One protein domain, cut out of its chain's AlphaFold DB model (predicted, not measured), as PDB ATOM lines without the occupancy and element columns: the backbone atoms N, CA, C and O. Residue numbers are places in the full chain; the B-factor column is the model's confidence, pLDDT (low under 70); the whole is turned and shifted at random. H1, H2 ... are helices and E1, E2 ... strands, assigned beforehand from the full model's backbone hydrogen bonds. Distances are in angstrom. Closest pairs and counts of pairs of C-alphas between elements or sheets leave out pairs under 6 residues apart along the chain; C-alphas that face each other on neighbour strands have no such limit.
ATOM      1  N   PHE A  14     181.889 146.149 172.231       93.75
ATOM      2  CA  PHE A  14     182.327 147.455 171.743       93.75
ATOM      3  C   PHE A  14     182.617 148.418 172.898       93.75
ATOM      4  O   PHE A  14     183.664 149.077 172.918       93.75
ATOM      5  N   LYS A  15     181.731 148.462 173.895       90.88
ATOM      6  CA  LYS A  15     181.902 149.276 175.095       90.88
ATOM      7  C   LYS A  15     183.160 148.885 175.871       90.88
ATOM      8  O   LYS A  15     184.006 149.742 176.125       90.88
ATOM      9  N   ILE A  16     183.341 147.602 176.186       89.69
ATOM     10  CA  ILE A  16     184.513 147.076 176.908       89.69
ATOM     11  C   ILE A  16     185.810 147.396 176.154       89.69
ATOM     12  O   ILE A  16     186.785 147.835 176.771       89.69
ATOM     13  N   ALA A  17     185.829 147.223 174.829       90.69
ATOM     14  CA  ALA A  17     187.002 147.495 174.001       90.69
ATOM     15  C   ALA A  17     187.457 148.964 174.071       90.69
ATOM     16  O   ALA A  17     188.660 149.236 174.102       90.69
ATOM     17  N   ASN A  18     186.506 149.901 174.120       86.94
ATOM     18  CA  ASN A  18     186.785 151.338 174.130       86.94
ATOM     19  C   ASN A  18     186.951 151.931 175.540       86.94
ATOM     20  O   ASN A  18     187.638 152.940 175.702       86.94
ATOM     21  N   LEU A  19     186.348 151.317 176.564       83.44
ATOM     22  CA  LEU A  19     186.332 151.845 177.934       83.44
ATOM     23  C   LEU A  19     187.246 151.162 178.918       83.44
ATOM     24  O   LEU A  19     187.724 151.829 179.831       83.44
ATOM     25  N   LYS A  20     187.487 149.867 178.728       85.06
ATOM     26  CA  LYS A  20     188.253 149.060 179.672       85.06
ATOM     27  C   LYS A  20     189.538 148.571 179.035       85.06
ATOM     28  O   LYS A  20     190.629 149.014 179.391       85.06
ATOM     29  N   CYS A  21     189.422 147.626 178.105       89.25
ATOM     30  CA  CYS A  21     190.565 146.978 177.486       89.25
ATOM     31  C   CYS A  21     190.142 146.087 176.319       89.25
ATOM     32  O   CYS A  21     189.335 145.174 176.498       89.25
ATOM     33  N   ILE A  22     190.787 146.239 175.159       91.75
ATOM     34  CA  ILE A  22     190.578 145.335 174.016       91.75
ATOM     35  C   ILE A  22     190.952 143.879 174.338       91.75
ATOM     36  O   ILE A  22     190.354 142.949 173.807       91.75
ATOM     37  N   LYS A  23     191.905 143.662 175.255       93.44
ATOM     38  CA  LYS A  23     192.307 142.316 175.696       93.44
ATOM     39  C   LYS A  23     191.187 141.631 176.474       93.44
ATOM     40  O   LYS A  23     190.958 140.447 176.283       93.44
ATOM     41  N   ILE A  24     190.479 142.386 177.318       92.88
ATOM     42  CA  ILE A  24     189.316 141.873 178.049       92.88
ATOM     43  C   ILE A  24     188.147 141.650 177.096       92.88
ATOM     44  O   ILE A  24     187.514 140.604 177.169       92.88
ATOM     45  N   ALA A  25     187.922 142.565 176.148       93.31
ATOM     46  CA  ALA A  25     186.923 142.371 175.102       93.31
ATOM     47  C   ALA A  25     187.163 141.060 174.331       93.31
ATOM     48  O   ALA A  25     186.224 140.307 174.128       93.31
ATOM     49  N   TRP A  26     188.414 140.730 173.981       95.50
ATOM     50  CA  TRP A  26     188.743 139.445 173.348       95.50
ATOM     51  C   TRP A  26     188.413 138.237 174.236       95.50
ATOM     52  O   TRP A  26     187.853 137.259 173.739       95.50
ATOM     53  N   ILE A  27     188.725 138.304 175.537       94.75
ATOM     54  CA  ILE A  27     188.434 137.225 176.497       94.75
ATOM     55  C   ILE A  27     186.922 137.007 176.620       94.75
ATOM     56  O   ILE A  27     186.467 135.867 176.577       94.75
ATOM     57  N   LEU A  28     186.153 138.090 176.751       93.12
ATOM     58  CA  LEU A  28     184.707 138.054 176.984       93.12
ATOM     59  C   LEU A  28     183.877 137.909 175.701       93.12
ATOM     60  O   LEU A  28     182.668 137.729 175.768       93.12
ATOM     61  N   HIS A  29     184.506 137.958 174.526       94.19
ATOM     62  CA  HIS A  29     183.795 137.891 173.253       94.19
ATOM     63  C   HIS A  29     183.140 136.529 172.992       94.19
ATOM     64  O   HIS A  29     182.078 136.466 172.383       94.19
ATOM     65  N   ASN A  30     183.767 135.434 173.426       92.19
ATOM     66  CA  ASN A  30     183.175 134.104 173.319       92.19
ATOM     67  C   ASN A  30     183.714 133.162 174.397       92.19
ATOM     68  O   ASN A  30     184.817 133.334 174.925       92.19
ATOM     69  N   ILE A  31     182.958 132.095 174.653       91.25
ATOM     70  CA  ILE A  31     183.271 131.148 175.721       91.25
ATOM     71  C   ILE A  31     184.600 130.402 175.521       91.25
ATOM     72  O   ILE A  31     185.224 129.999 176.498       91.25
ATOM     73  N   ASN A  32     185.068 130.201 174.284       93.44
ATOM     74  CA  ASN A  32     186.326 129.490 174.038       93.44
ATOM     75  C   ASN A  32     187.534 130.338 174.449       93.44
ATOM     76  O   ASN A  32     188.452 129.824 175.091       93.44
ATOM     77  N   ASN A  33     187.505 131.636 174.140       95.06
ATOM     78  CA  ASN A  33     188.519 132.585 174.594       95.06
ATOM     79  C   ASN A  33     188.522 132.686 176.125       95.06
ATOM     80  O   ASN A  33     189.584 132.600 176.744       95.06
ATOM     81  N   PHE A  34     187.339 132.769 176.742       93.81
ATOM     82  CA  PHE A  34     187.191 132.775 178.197       93.81
ATOM     83  C   PHE A  34     187.746 131.500 178.849       93.81
ATOM     84  O   PHE A  34     188.586 131.576 179.744       93.81
ATOM     85  N   LYS A  35     187.363 130.314 178.348       92.81
ATOM     86  CA  LYS A  35     187.894 129.013 178.798       92.81
ATOM     87  C   LYS A  35     189.420 128.971 178.722       92.81
ATOM     88  O   LYS A  35     190.058 128.457 179.641       92.81
ATOM     89  N   LYS A  36     190.011 129.531 177.660       95.19
ATOM     90  CA  LYS A  36     191.468 129.593 177.520       95.19
ATOM     91  C   LYS A  36     192.112 130.540 178.534       95.19
ATOM     92  O   LYS A  36     193.136 130.190 179.111       95.19
ATOM     93  N   ALA A  37     191.505 131.693 178.806       95.06
ATOM     94  CA  ALA A  37     191.981 132.605 179.845       95.06
ATOM     95  C   ALA A  37     191.930 131.969 181.246       95.06
ATOM     96  O   ALA A  37     192.888 132.086 182.010       95.06
ATOM     97  N   VAL A  38     190.871 131.211 181.546       92.94
ATOM     98  CA  VAL A  38     190.764 130.409 182.776       92.94
ATOM     99  C   VAL A  38     191.886 129.369 182.861       92.94
ATOM    100  O   VAL A  38     192.503 129.214 183.914       92.94
ATOM    101  N   GLU A  39     192.180 128.661 181.766       95.00
ATOM    102  CA  GLU A  39     193.285 127.694 181.701       95.00
ATOM    103  C   GLU A  39     194.639 128.366 181.980       95.00
ATOM    104  O   GLU A  39     195.374 127.928 182.862       95.00
ATOM    105  N   TRP A  40     194.932 129.473 181.295       95.81
ATOM    106  CA  TRP A  40     196.149 130.261 181.493       95.81
ATOM    107  C   TRP A  40     196.308 130.776 182.925       95.81
ATOM    108  O   TRP A  40     197.417 130.798 183.461       95.81
ATOM    109  N   ASN A  41     195.209 131.173 183.566       92.75
ATOM    110  CA  ASN A  41     195.232 131.600 184.957       92.75
ATOM    111  C   ASN A  41     195.528 130.436 185.912       92.75
ATOM    112  O   ASN A  41     196.402 130.553 186.771       92.75
ATOM    113  N   LYS A  42     194.877 129.281 185.713       92.00
ATOM    114  CA  LYS A  42     195.129 128.057 186.496       92.00
ATOM    115  C   LYS A  42     196.560 127.552 186.355       92.00
ATOM    116  O   LYS A  42     197.167 127.153 187.348       92.00
ATOM    117  N   ASN A  43     197.103 127.606 185.141       95.75
ATOM    118  CA  ASN A  43     198.481 127.221 184.838       95.75
ATOM    119  C   ASN A  43     199.515 128.240 185.327       95.75
ATOM    120  O   ASN A  43     200.711 127.998 185.177       95.75
ATOM    121  N   LYS A  44     199.078 129.353 185.936       95.31
ATOM    122  CA  LYS A  44     199.951 130.420 186.432       95.31
ATOM    123  C   LYS A  44     200.799 131.052 185.325       95.31
ATOM    124  O   LYS A  44     201.957 131.394 185.538       95.31
ATOM    125  N   GLU A  45     200.220 131.207 184.138       95.31
ATOM    126  CA  GLU A  45     200.864 131.881 183.004       95.31
ATOM    127  C   GLU A  45     200.542 133.379 183.023       95.31
ATOM    128  O   GLU A  45     201.437 134.224 182.940       95.31
ATOM    129  N   TYR A  46     199.265 133.712 183.232       95.25
ATOM    130  CA  TYR A  46     198.780 135.089 183.254       95.25
ATOM    131  C   TYR A  46     197.893 135.376 184.466       95.25
ATOM    132  O   TYR A  46     197.091 134.552 184.912       95.25
ATOM    133  N   PHE A  47     198.019 136.596 184.971       92.81
ATOM    134  CA  PHE A  47     197.088 137.190 185.915       92.81
ATOM    135  C   PHE A  47     196.087 138.063 185.148       92.81
ATOM    136  O   PHE A  47     196.487 138.932 184.366       92.81
ATOM    137  N   PHE A  48     194.792 137.826 185.369       92.44
ATOM    138  CA  PHE A  48     193.709 138.560 184.723       92.44
ATOM    139  C   PHE A  48     192.904 139.322 185.769       92.44
ATOM    140  O   PHE A  48     192.287 138.722 186.641       92.44
ATOM    141  N   ASN A  49     192.888 140.643 185.650       88.81
ATOM    142  CA  ASN A  49     192.116 141.527 186.514       88.81
ATOM    143  C   ASN A  49     190.843 141.970 185.781       88.81
ATOM    144  O   ASN A  49     190.726 143.128 185.375       88.81
ATOM    145  N   ILE A  50     189.956 141.013 185.500       81.06
ATOM    146  CA  ILE A  50     188.715 141.226 184.724       81.06
ATOM    147  C   ILE A  50     187.607 141.802 185.610       81.06
ATOM    148  O   ILE A  50     186.800 142.616 185.165       81.06
ATOM    149  N   ASP A  51     187.642 141.427 186.884       69.75
ATOM    150  CA  ASP A  51     186.549 141.608 187.836       69.75
ATOM    151  C   ASP A  51     186.646 142.906 188.638       69.75
ATOM    152  O   ASP A  51     185.770 143.227 189.433       69.75
ATOM    153  N   HIS A  52     187.708 143.681 188.423       61.50
ATOM    154  CA  HIS A  52     187.970 144.915 189.162       61.50
ATOM    155  C   HIS A  52     186.805 145.913 189.109       61.50
ATOM    156  O   HIS A  52     186.511 146.577 190.092       61.50
ATOM    157  N   ASP A  53     186.113 146.017 187.975       52.44
ATOM    158  CA  ASP A  53     184.993 146.956 187.815       52.44
ATOM    159  C   ASP A  53     183.643 146.376 188.291       52.44
ATOM    160  O   ASP A  53     182.589 147.000 188.110       52.44
ATOM    161  N   LEU A  54     183.656 145.152 188.836       48.66
ATOM    162  CA  LEU A  54     182.549 144.601 189.620       48.66
ATOM    163  C   LEU A  54     182.571 145.129 191.063       48.66
ATOM    164  O   LEU A  54     181.580 144.983 191.772       48.66
ATOM    165  N   GLU A  55     183.659 145.784 191.484       45.66
ATOM    166  CA  GLU A  55     183.694 146.566 192.718       45.66
ATOM    167  C   GLU A  55     182.712 147.742 192.579       45.66
ATOM    168  O   GLU A  55     182.785 148.534 191.635       45.66
ATOM    169  N   SER A  56     181.738 147.847 193.486       37.31
ATOM    170  CA  SER A  56     180.795 148.962 193.469       37.31
ATOM    171  C   SER A  56     181.542 150.276 193.707       37.31
ATOM    172  O   SER A  56     182.142 150.465 194.761       37.31
ATOM    173  N   GLU A  57     181.447 151.220 192.760       30.09
ATOM    174  CA  GLU A  57     181.852 152.630 192.926       30.09
ATOM    175  C   GLU A  57     180.951 153.387 193.932       30.09
ATOM    176  O   GLU A  57     180.634 154.566 193.750       30.09
ATOM    177  N   ASP A  58     180.478 152.724 194.983       32.28
ATOM    178  CA  ASP A  58     179.887 153.438 196.098       32.28
ATOM    179  C   ASP A  58     181.053 154.073 196.858       32.28
ATOM    180  O   ASP A  58     181.867 153.376 197.463       32.28
ATOM    181  N   ASP A  59     181.102 155.409 196.860       27.38
ATOM    182  CA  ASP A  59     182.055 156.264 197.598       27.38
ATOM    183  C   ASP A  59     182.162 155.933 199.114       27.38
ATOM    184  O   ASP A  59     182.922 156.574 199.841       27.38
ATOM    185  N   PHE A  60     181.405 154.946 199.606       30.23
ATOM    186  CA  PHE A  60     181.269 154.574 201.008       30.23
ATOM    187  C   PHE A  60     181.369 153.065 201.305       30.23
ATOM    188  O   PHE A  60     181.514 152.735 202.479       30.23
ATOM    189  N   SER A  61     181.356 152.152 200.319       30.22
ATOM    190  CA  SER A  61     181.464 150.703 200.590       30.22
ATOM    191  C   SER A  61     182.859 150.174 200.241       30.22
ATOM    192  O   SER A  61     183.146 149.832 199.096       30.22
ATOM    193  N   SER A  62     183.740 150.057 201.232       30.31
ATOM    194  CA  SER A  62     185.043 149.389 201.069       30.31
ATOM    195  C   SER A  62     184.960 147.857 200.999       30.31
ATOM    196  O   SER A  62     185.998 147.204 200.913       30.31
ATOM    197  N   ASP A  63     183.752 147.285 201.068       35.81
ATOM    198  CA  ASP A  63     183.536 145.876 201.419       35.81
ATOM    199  C   ASP A  63     182.788 145.039 200.378       35.81
ATOM    200  O   ASP A  63     182.479 143.871 200.654       35.81
ATOM    201  N   ALA A  64     182.567 145.579 199.173       35.59
ATOM    202  CA  ALA A  64     182.162 144.775 198.026       35.59
ATOM    203  C   ALA A  64     183.315 143.829 197.661       35.59
ATOM    204  O   ALA A  64     184.284 144.208 197.007       35.59
ATOM    205  N   THR A  65     183.246 142.585 198.137       40.97
ATOM    206  CA  THR A  65     184.074 141.505 197.603       40.97
ATOM    207  C   THR A  65     183.698 141.336 196.141       40.97
ATOM    208  O   THR A  65     182.573 140.928 195.852       40.97
ATOM    209  N   SER A  66     184.617 141.681 195.242       48.47
ATOM    210  CA  SER A  66     184.465 141.447 193.813       48.47
ATOM    211  C   SER A  66     184.195 139.966 193.564       48.47
ATOM    212  O   SER A  66     184.856 139.087 194.124       48.47
ATOM    213  N   ILE A  67     183.180 139.691 192.750       62.19
ATOM    214  CA  ILE A  67     182.949 138.357 192.207       62.19
ATOM    215  C   ILE A  67     184.156 138.010 191.351       62.19
ATOM    216  O   ILE A  67     184.457 138.736 190.412       62.19
ATOM    217  N   ASN A  68     184.850 136.921 191.670       73.25
ATOM    218  CA  ASN A  68     185.903 136.415 190.806       73.25
ATOM    219  C   ASN A  68     185.265 135.521 189.737       73.25
ATOM    220  O   ASN A  68     184.890 134.384 190.027       73.25
ATOM    221  N   LEU A  69     185.142 136.015 188.502       80.44
ATOM    222  CA  LEU A  69     184.453 135.301 187.422       80.44
ATOM    223  C   LEU A  69     185.112 133.960 187.099       80.44
ATOM    224  O   LEU A  69     184.440 133.010 186.694       80.44
ATOM    225  N   PHE A  70     186.432 133.864 187.257       85.69
ATOM    226  CA  PHE A  70     187.161 132.630 186.979       85.69
ATOM    227  C   PHE A  70     186.926 131.596 188.077       85.69
ATOM    228  O   PHE A  70     186.739 130.415 187.774       85.69
ATOM    229  N   GLU A  71     186.904 132.011 189.342       79.75
ATOM    230  CA  GLU A  71     186.521 131.138 190.457       79.75
ATOM    231  C   GLU A  71     185.063 130.700 190.322       79.75
ATOM    232  O   GLU A  71     184.781 129.507 190.431       79.75
ATOM    233  N   GLU A  72     184.159 131.619 189.980       77.81
ATOM    234  CA  GLU A  72     182.745 131.306 189.804       77.81
ATOM    235  C   GLU A  72     182.530 130.309 188.664       77.81
ATOM    236  O   GLU A  72     181.887 129.285 188.878       77.81
ATOM    237  N   TYR A  73     183.156 130.512 187.499       80.31
ATOM    238  CA  TYR A  73     183.101 129.563 186.379       80.31
ATOM    239  C   TYR A  73     183.701 128.191 186.714       80.31
ATOM    240  O   TYR A  73     183.305 127.164 186.160       80.31
ATOM    241  N   THR A  74     184.704 128.159 187.591       76.06
ATOM    242  CA  THR A  74     185.417 126.926 187.940       76.06
ATOM    243  C   THR A  74     184.874 126.253 189.188       76.06
ATOM    244  O   THR A  74     185.452 125.245 189.600       76.06
ATOM    245  N   ASN A  75     183.768 126.766 189.739       68.69
ATOM    246  CA  ASN A  75     183.166 126.296 190.973       68.69
ATOM    247  C   ASN A  75     182.970 124.770 190.953       68.69
ATOM    248  O   ASN A  75     182.237 124.205 190.139       68.69
ATOM    249  N   THR A  76     183.687 124.101 191.854       54.78
ATOM    250  CA  THR A  76     183.769 122.641 191.956       54.78
ATOM    251  C   THR A  76     182.763 122.050 192.943       54.78
ATOM    252  O   THR A  76     182.722 120.830 193.093       54.78
ATOM    253  N   GLU A  77     181.940 122.875 193.598       54.69
ATOM    254  CA  GLU A  77     180.962 122.427 194.601       54.69
ATOM    255  C   GLU A  77     179.709 121.766 193.996       54.69
ATOM    256  O   GLU A  77     178.891 121.216 194.734       54.69
ATOM    257  N   LEU A  78     179.572 121.761 192.664       61.78
ATOM    258  CA  LEU A  78     178.482 121.095 191.941       61.78
ATOM    259  C   LEU A  78     178.623 119.568 192.052       61.78
ATOM    260  O   LEU A  78     179.577 118.971 191.539       61.78
ATOM    261  N   LYS A  79     177.667 118.926 192.734       53.91
ATOM    262  CA  LYS A  79     177.772 117.516 193.147       53.91
ATOM    263  C   LYS A  79     177.281 116.547 192.072       53.91
ATOM    264  O   LYS A  79     177.725 115.400 192.062       53.91
ATOM    265  N   THR A  80     176.413 116.989 191.159       76.00
ATOM    266  CA  THR A  80     175.805 116.145 190.115       76.00
ATOM    267  C   THR A  80     176.192 116.577 188.693       76.00
ATOM    268  O   THR A  80     176.492 117.739 188.430       76.00
ATOM    269  N   GLU A  81     176.182 115.640 187.737       78.06
ATOM    270  CA  GLU A  81     176.438 115.955 186.318       78.06
ATOM    271  C   GLU A  81     175.339 116.830 185.695       78.06
ATOM    272  O   GLU A  81     175.614 117.607 184.784       78.06
ATOM    273  N   GLN A  82     174.109 116.749 186.211       79.31
ATOM    274  CA  GLN A  82     173.008 117.605 185.776       79.31
ATOM    275  C   GLN A  82     173.255 119.068 186.166       79.31
ATOM    276  O   GLN A  82     173.246 119.927 185.288       79.31
ATOM    277  N   GLU A  83     173.581 119.336 187.435       76.62
ATOM    278  CA  GLU A  83     173.917 120.687 187.915       76.62
ATOM    279  C   GLU A  83     175.089 121.289 187.127       76.62
ATOM    280  O   GLU A  83     175.069 122.464 186.770       76.62
ATOM    281  N   LYS A  84     176.101 120.478 186.786       75.25
ATOM    282  CA  LYS A  84     177.226 120.919 185.945       75.25
ATOM    283  C   LYS A  84     176.805 121.278 184.523       75.25
ATOM    284  O   LYS A  84     177.373 122.205 183.946       75.25
ATOM    285  N   ASN A  85     175.868 120.539 183.933       79.62
ATOM    286  CA  ASN A  85     175.380 120.812 182.582       79.62
ATOM    287  C   ASN A  85     174.506 122.069 182.547       79.62
ATOM    288  O   ASN A  85     174.739 122.929 181.701       79.62
ATOM    289  N   GLU A  86     173.573 122.214 183.488       81.00
ATOM    290  CA  GLU A  86     172.741 123.416 183.638       81.00
ATOM    291  C   GLU A  86     173.604 124.660 183.891       81.00
ATOM    292  O   GLU A  86     173.433 125.690 183.242       81.00
ATOM    293  N   PHE A  87     174.615 124.540 184.756       81.12
ATOM    294  CA  PHE A  87     175.588 125.599 185.008       81.12
ATOM    295  C   PHE A  87     176.344 126.014 183.737       81.12
ATOM    296  O   PHE A  87     176.431 127.202 183.426       81.12
ATOM    297  N   LYS A  88     176.862 125.051 182.962       80.25
ATOM    298  CA  LYS A  88     177.558 125.344 181.697       80.25
ATOM    299  C   LYS A  88     176.637 126.003 180.673       80.25
ATOM    300  O   LYS A  88     177.066 126.951 180.024       80.25
ATOM    301  N   GLN A  89     175.394 125.537 180.554       82.94
ATOM    302  CA  GLN A  89     174.401 126.134 179.656       82.94
ATOM    303  C   GLN A  89     174.080 127.577 180.053       82.94
ATOM    304  O   GLN A  89     174.029 128.448 179.188       82.94
ATOM    305  N   LYS A  90     173.943 127.854 181.357       83.31
ATOM    306  CA  LYS A  90     173.772 129.220 181.865       83.31
ATOM    307  C   LYS A  90     174.949 130.112 181.459       83.31
ATOM    308  O   LYS A  90     174.733 131.178 180.895       83.31
ATOM    309  N   TRP A  91     176.185 129.657 181.656       83.69
ATOM    310  CA  TRP A  91     177.368 130.409 181.224       83.69
ATOM    311  C   TRP A  91     177.422 130.627 179.712       83.69
ATOM    312  O   TRP A  91     177.746 131.723 179.270       83.69
ATOM    313  N   GLU A  92     177.084 129.617 178.909       86.06
ATOM    314  CA  GLU A  92     176.998 129.756 177.451       86.06
ATOM    315  C   GLU A  92     175.945 130.789 177.035       86.06
ATOM    316  O   GLU A  92     176.183 131.541 176.090       86.06
ATOM    317  N   SER A  93     174.826 130.885 177.760       86.12
ATOM    318  CA  SER A  93     173.785 131.877 177.474       86.12
ATOM    319  C   SER A  93     174.279 133.322 177.612       86.12
ATOM    320  O   SER A  93     173.963 134.137 176.749       86.12
ATOM    321  N   PHE A  94     175.151 133.619 178.584       86.06
ATOM    322  CA  PHE A  94     175.734 134.955 178.766       86.06
ATOM    323  C   PHE A  94     176.577 135.405 177.564       86.06
ATOM    324  O   PHE A  94     176.515 136.555 177.141       86.06
ATOM    325  N   PHE A  95     177.341 134.490 176.958       87.25
ATOM    326  CA  PHE A  95     178.121 134.791 175.748       87.25
ATOM    327  C   PHE A  95     177.264 134.878 174.481       87.25
ATOM    328  O   PHE A  95     177.682 135.504 173.511       87.25
ATOM    329  N   ASN A  96     176.092 134.240 174.480       85.94
ATOM    330  CA  ASN A  96     175.176 134.207 173.339       85.94
ATOM    331  C   ASN A  96     174.103 135.309 173.391       85.94
ATOM    332  O   ASN A  96     173.304 135.400 172.459       85.94
ATOM    333  N   SER A  97     174.078 136.125 174.449       86.19
ATOM    334  CA  SER A  97     173.209 137.299 174.563       86.19
ATOM    335  C   SER A  97     173.385 138.245 173.369       86.19
ATOM    336  O   SER A  97     174.495 138.433 172.864       86.19
ATOM    337  N   ASP A  98     172.295 138.872 172.921       83.69
ATOM    338  CA  ASP A  98     172.317 139.803 171.788       83.69
ATOM    339  C   ASP A  98     173.180 141.046 172.049       83.69
ATOM    340  O   ASP A  98     173.850 141.528 171.130       83.69
ATOM    341  N   ASP A  99     173.225 141.502 173.302       83.25
ATOM    342  CA  ASP A  99     174.072 142.607 173.757       83.25
ATOM    343  C   ASP A  99     175.514 142.163 174.074       83.25
ATOM    344  O   ASP A  99     176.421 142.999 174.154       83.25
ATOM    345  N   GLY A 100     175.769 140.851 174.119       85.94
ATOM    346  CA  GLY A 100     177.038 140.219 174.489       85.94
ATOM    347  C   GLY A 100     177.190 140.002 175.993       85.94
ATOM    348  O   GLY A 100     176.273 140.260 176.766       85.94
ATOM    349  N   PHE A 101     178.368 139.526 176.404       85.62
ATOM    350  CA  PHE A 101     178.648 139.208 177.805       85.62
ATOM    351  C   PHE A 101     178.615 140.472 178.677       85.62
ATOM    352  O   PHE A 101     179.549 141.283 178.645       85.62
ATOM    353  N   ASN A 102     177.550 140.626 179.462       82.25
ATOM    354  CA  ASN A 102     177.350 141.771 180.336       82.25
ATOM    355  C   ASN A 102     177.845 141.463 181.757       82.25
ATOM    356  O   ASN A 102     177.320 140.602 182.457       82.25
ATOM    357  N   LEU A 103     178.859 142.205 182.200       74.69
ATOM    358  CA  LEU A 103     179.419 142.072 183.547       74.69
ATOM    359  C   LEU A 103     178.427 142.472 184.647       74.69
ATOM    360  O   LEU A 103     178.524 141.971 185.765       74.69
ATOM    361  N   ASP A 104     177.477 143.357 184.347       70.62
ATOM    362  CA  ASP A 104     176.485 143.801 185.322       70.62
ATOM    363  C   ASP A 104     175.475 142.694 185.669       70.62
ATOM    364  O   ASP A 104     174.849 142.778 186.720       70.62
ATOM    365  N   GLU A 105     175.393 141.604 184.891       70.75
ATOM    366  CA  GLU A 105     174.574 140.432 185.245       70.75
ATOM    367  C   GLU A 105     175.071 139.699 186.499       70.75
ATOM    368  O   GLU A 105     174.335 138.947 187.138       70.75
ATOM    369  N   PHE A 106     176.326 139.939 186.870       68.25
ATOM    370  CA  PHE A 106     176.928 139.417 188.089       68.25
ATOM    371  C   PHE A 106     176.769 140.403 189.257       68.25
ATOM    372  O   PHE A 106     177.005 140.047 190.405       68.25
ATOM    373  N   LYS A 107     176.324 141.642 189.015       65.38
ATOM    374  CA  LYS A 107     176.017 142.607 190.078       65.38
ATOM    375  C   LYS A 107     174.568 142.400 190.516       65.38
ATOM    376  O   LYS A 107     173.660 142.928 189.886       65.38
ATOM    377  N   GLY A 108     174.378 141.653 191.607       58.41
ATOM    378  CA  GLY A 108     173.089 141.077 192.021       58.41
ATOM    379  C   GLY A 108     171.845 141.974 191.936       58.41
ATOM    380  O   GLY A 108     170.801 141.474 191.556       58.41
ATOM    381  N   ASP A 109     171.948 143.273 192.234       67.25
ATOM    382  CA  ASP A 109     170.804 144.206 192.263       67.25
ATOM    383  C   ASP A 109     170.614 145.036 190.972       67.25
ATOM    384  O   ASP A 109     169.607 145.731 190.811       67.25
ATOM    385  N   LEU A 329     184.898 155.902 162.782       92.62
ATOM    386  CA  LEU A 329     184.183 154.797 163.417       92.62
ATOM    387  C   LEU A 329     184.231 153.518 162.573       92.62
ATOM    388  O   LEU A 329     184.368 152.443 163.152       92.62
ATOM    389  N   ASP A 330     184.216 153.603 161.239       94.12
ATOM    390  CA  ASP A 330     184.334 152.421 160.376       94.12
ATOM    391  C   ASP A 330     185.689 151.737 160.604       94.12
ATOM    392  O   ASP A 330     185.761 150.524 160.827       94.12
ATOM    393  N   GLU A 331     186.772 152.519 160.652       92.62
ATOM    394  CA  GLU A 331     188.093 151.994 161.002       92.62
ATOM    395  C   GLU A 331     188.155 151.435 162.428       92.62
ATOM    396  O   GLU A 331     188.853 150.446 162.671       92.62
ATOM    397  N   LEU A 332     187.486 152.076 163.391       92.19
ATOM    398  CA  LEU A 332     187.463 151.622 164.779       92.19
ATOM    399  C   LEU A 332     186.788 150.251 164.894       92.19
ATOM    400  O   LEU A 332     187.387 149.331 165.458       92.19
ATOM    401  N   PHE A 333     185.593 150.089 164.322       94.75
ATOM    402  CA  PHE A 333     184.889 148.806 164.295       94.75
ATOM    403  C   PHE A 333     185.710 147.733 163.568       94.75
ATOM    404  O   PHE A 333     185.830 146.615 164.069       94.75
ATOM    405  N   LEU A 334     186.369 148.064 162.450       94.88
ATOM    406  CA  LEU A 334     187.260 147.128 161.751       94.88
ATOM    407  C   LEU A 334     188.469 146.706 162.599       94.88
ATOM    408  O   LEU A 334     188.838 145.528 162.597       94.88
ATOM    409  N   LYS A 335     189.084 147.636 163.345       92.50
ATOM    410  CA  LYS A 335     190.192 147.335 164.270       92.50
ATOM    411  C   LYS A 335     189.729 146.422 165.402       92.50
ATOM    412  O   LYS A 335     190.431 145.463 165.715       92.50
ATOM    413  N   ILE A 336     188.550 146.672 165.971       94.50
ATOM    414  CA  ILE A 336     187.953 145.797 166.990       94.50
ATOM    415  C   ILE A 336     187.693 144.406 166.394       94.50
ATOM    416  O   ILE A 336     188.214 143.429 166.924       94.50
ATOM    417  N   ALA A 337     187.008 144.302 165.249       95.62
ATOM    418  CA  ALA A 337     186.765 143.029 164.557       95.62
ATOM    419  C   ALA A 337     188.059 142.256 164.260       95.62
ATOM    420  O   ALA A 337     188.103 141.030 164.347       95.62
ATOM    421  N   TYR A 338     189.127 142.950 163.862       94.44
ATOM    422  CA  TYR A 338     190.431 142.327 163.654       94.44
ATOM    423  C   TYR A 338     190.982 141.731 164.952       94.44
ATOM    424  O   TYR A 338     191.332 140.554 164.967       94.44
ATOM    425  N   MET A 339     190.992 142.508 166.038       93.56
ATOM    426  CA  MET A 339     191.503 142.059 167.336       93.56
ATOM    427  C   MET A 339     190.697 140.885 167.902       93.56
ATOM    428  O   MET A 339     191.291 139.940 168.408       93.56
ATOM    429  N   LEU A 340     189.366 140.902 167.771       95.19
ATOM    430  CA  LEU A 340     188.488 139.827 168.251       95.19
ATOM    431  C   LEU A 340     188.682 138.494 167.508       95.19
ATOM    432  O   LEU A 340     188.405 137.439 168.072       95.19
ATOM    433  N   ARG A 341     189.185 138.529 166.265       94.44
ATOM    434  CA  ARG A 341     189.464 137.334 165.447       94.44
ATOM    435  C   ARG A 341     190.832 136.709 165.692       94.44
ATOM    436  O   ARG A 341     191.087 135.640 165.141       94.44
ATOM    437  N   LEU A 342     191.714 137.370 166.444       95.06
ATOM    438  CA  LEU A 342     193.043 136.835 166.721       95.06
ATOM    439  C   LEU A 342     192.929 135.486 167.428       95.06
ATOM    440  O   LEU A 342     192.136 135.327 168.359       95.06
TER     441      LEU A 342
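Overview. This is residues 14 to 109 and 329 to 342 of the 714 residues of an uncharacterized protein of Mycoplasma capricolum subsp. capricolum (strain California kid / ATCC 27343 / NCTC 10154) (UniProt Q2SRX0). Picture a loose gathering of crossed helices: H6, the longest, reaches inward from one end of the longest axis, H1, H2 and H8 gather toward the other, and H3 with short E1 lies between. The loop between H4 and H5 sticks out with residues 57 to 62. The printed part has 110 residues with eight named helices and one named strand, in the order H1 H2 H3 E1 H4 H5 H6 H7 H8, mostly helix. It is only just compact, close to loose, with a radius of gyration of the C-alphas of 15.3 A and spans of 48 by 38 by 31 A.

Arrangement. Start at H6, residues 81 to 96, close but not clearly touching H3, residues 31 to 42; their closest C-alphas, Phe 95 and Ile 31, are 6.3 A apart. H3 and the hub H2, residues 22 to 28, touch only at the corner, closest C-alphas Phe 34 and Ile 27, 4.9 A. H2 touches H1, residues 14 to 19, at a steep tilt of 48 degrees, opposite ways, closest C-alphas Ala 25 and Ala 17, 5.2 A. H8, residues 329 to 340, touches H2 with residues 336 to 340 alone, closest C-alphas Leu 340 and Trp 26, 5.1 A. E1, residues 46 to 48, pairs with no named strand. H5, residues 69 to 73, is close but not clearly touching H3, closest C-alphas Phe 70 and Val 38, 6.0 A. H4, residues 51 to 54, and H7, residues 103 to 106, only just touch, with 3 pairs of C-alphas within 8 A, the closest Leu 54 and Leu 103, 7.3 A. Every O i to N i+4 pair is within hydrogen-bond range in H1, H2, H3, H5 and H8, and 11 of 12 in H6; H4 and H7 are too short for one.

Along the chain. Find C-alpha 81 at (176.438, 115.955, 186.318); H6 runs 22.4 A to C-alpha 96. H3 and H8 each measure 16.3 A; H8 ends at (188.488, 139.827, 168.251).

Size, cuts and confidence. Residues 110 to 328 are not printed; C-alphas 109 and 329 are 33.5 A apart. H4 to H5 is a long link. The pLDDT is under 70 at residues 51 to 67, 75 to 79 and 106 to 109.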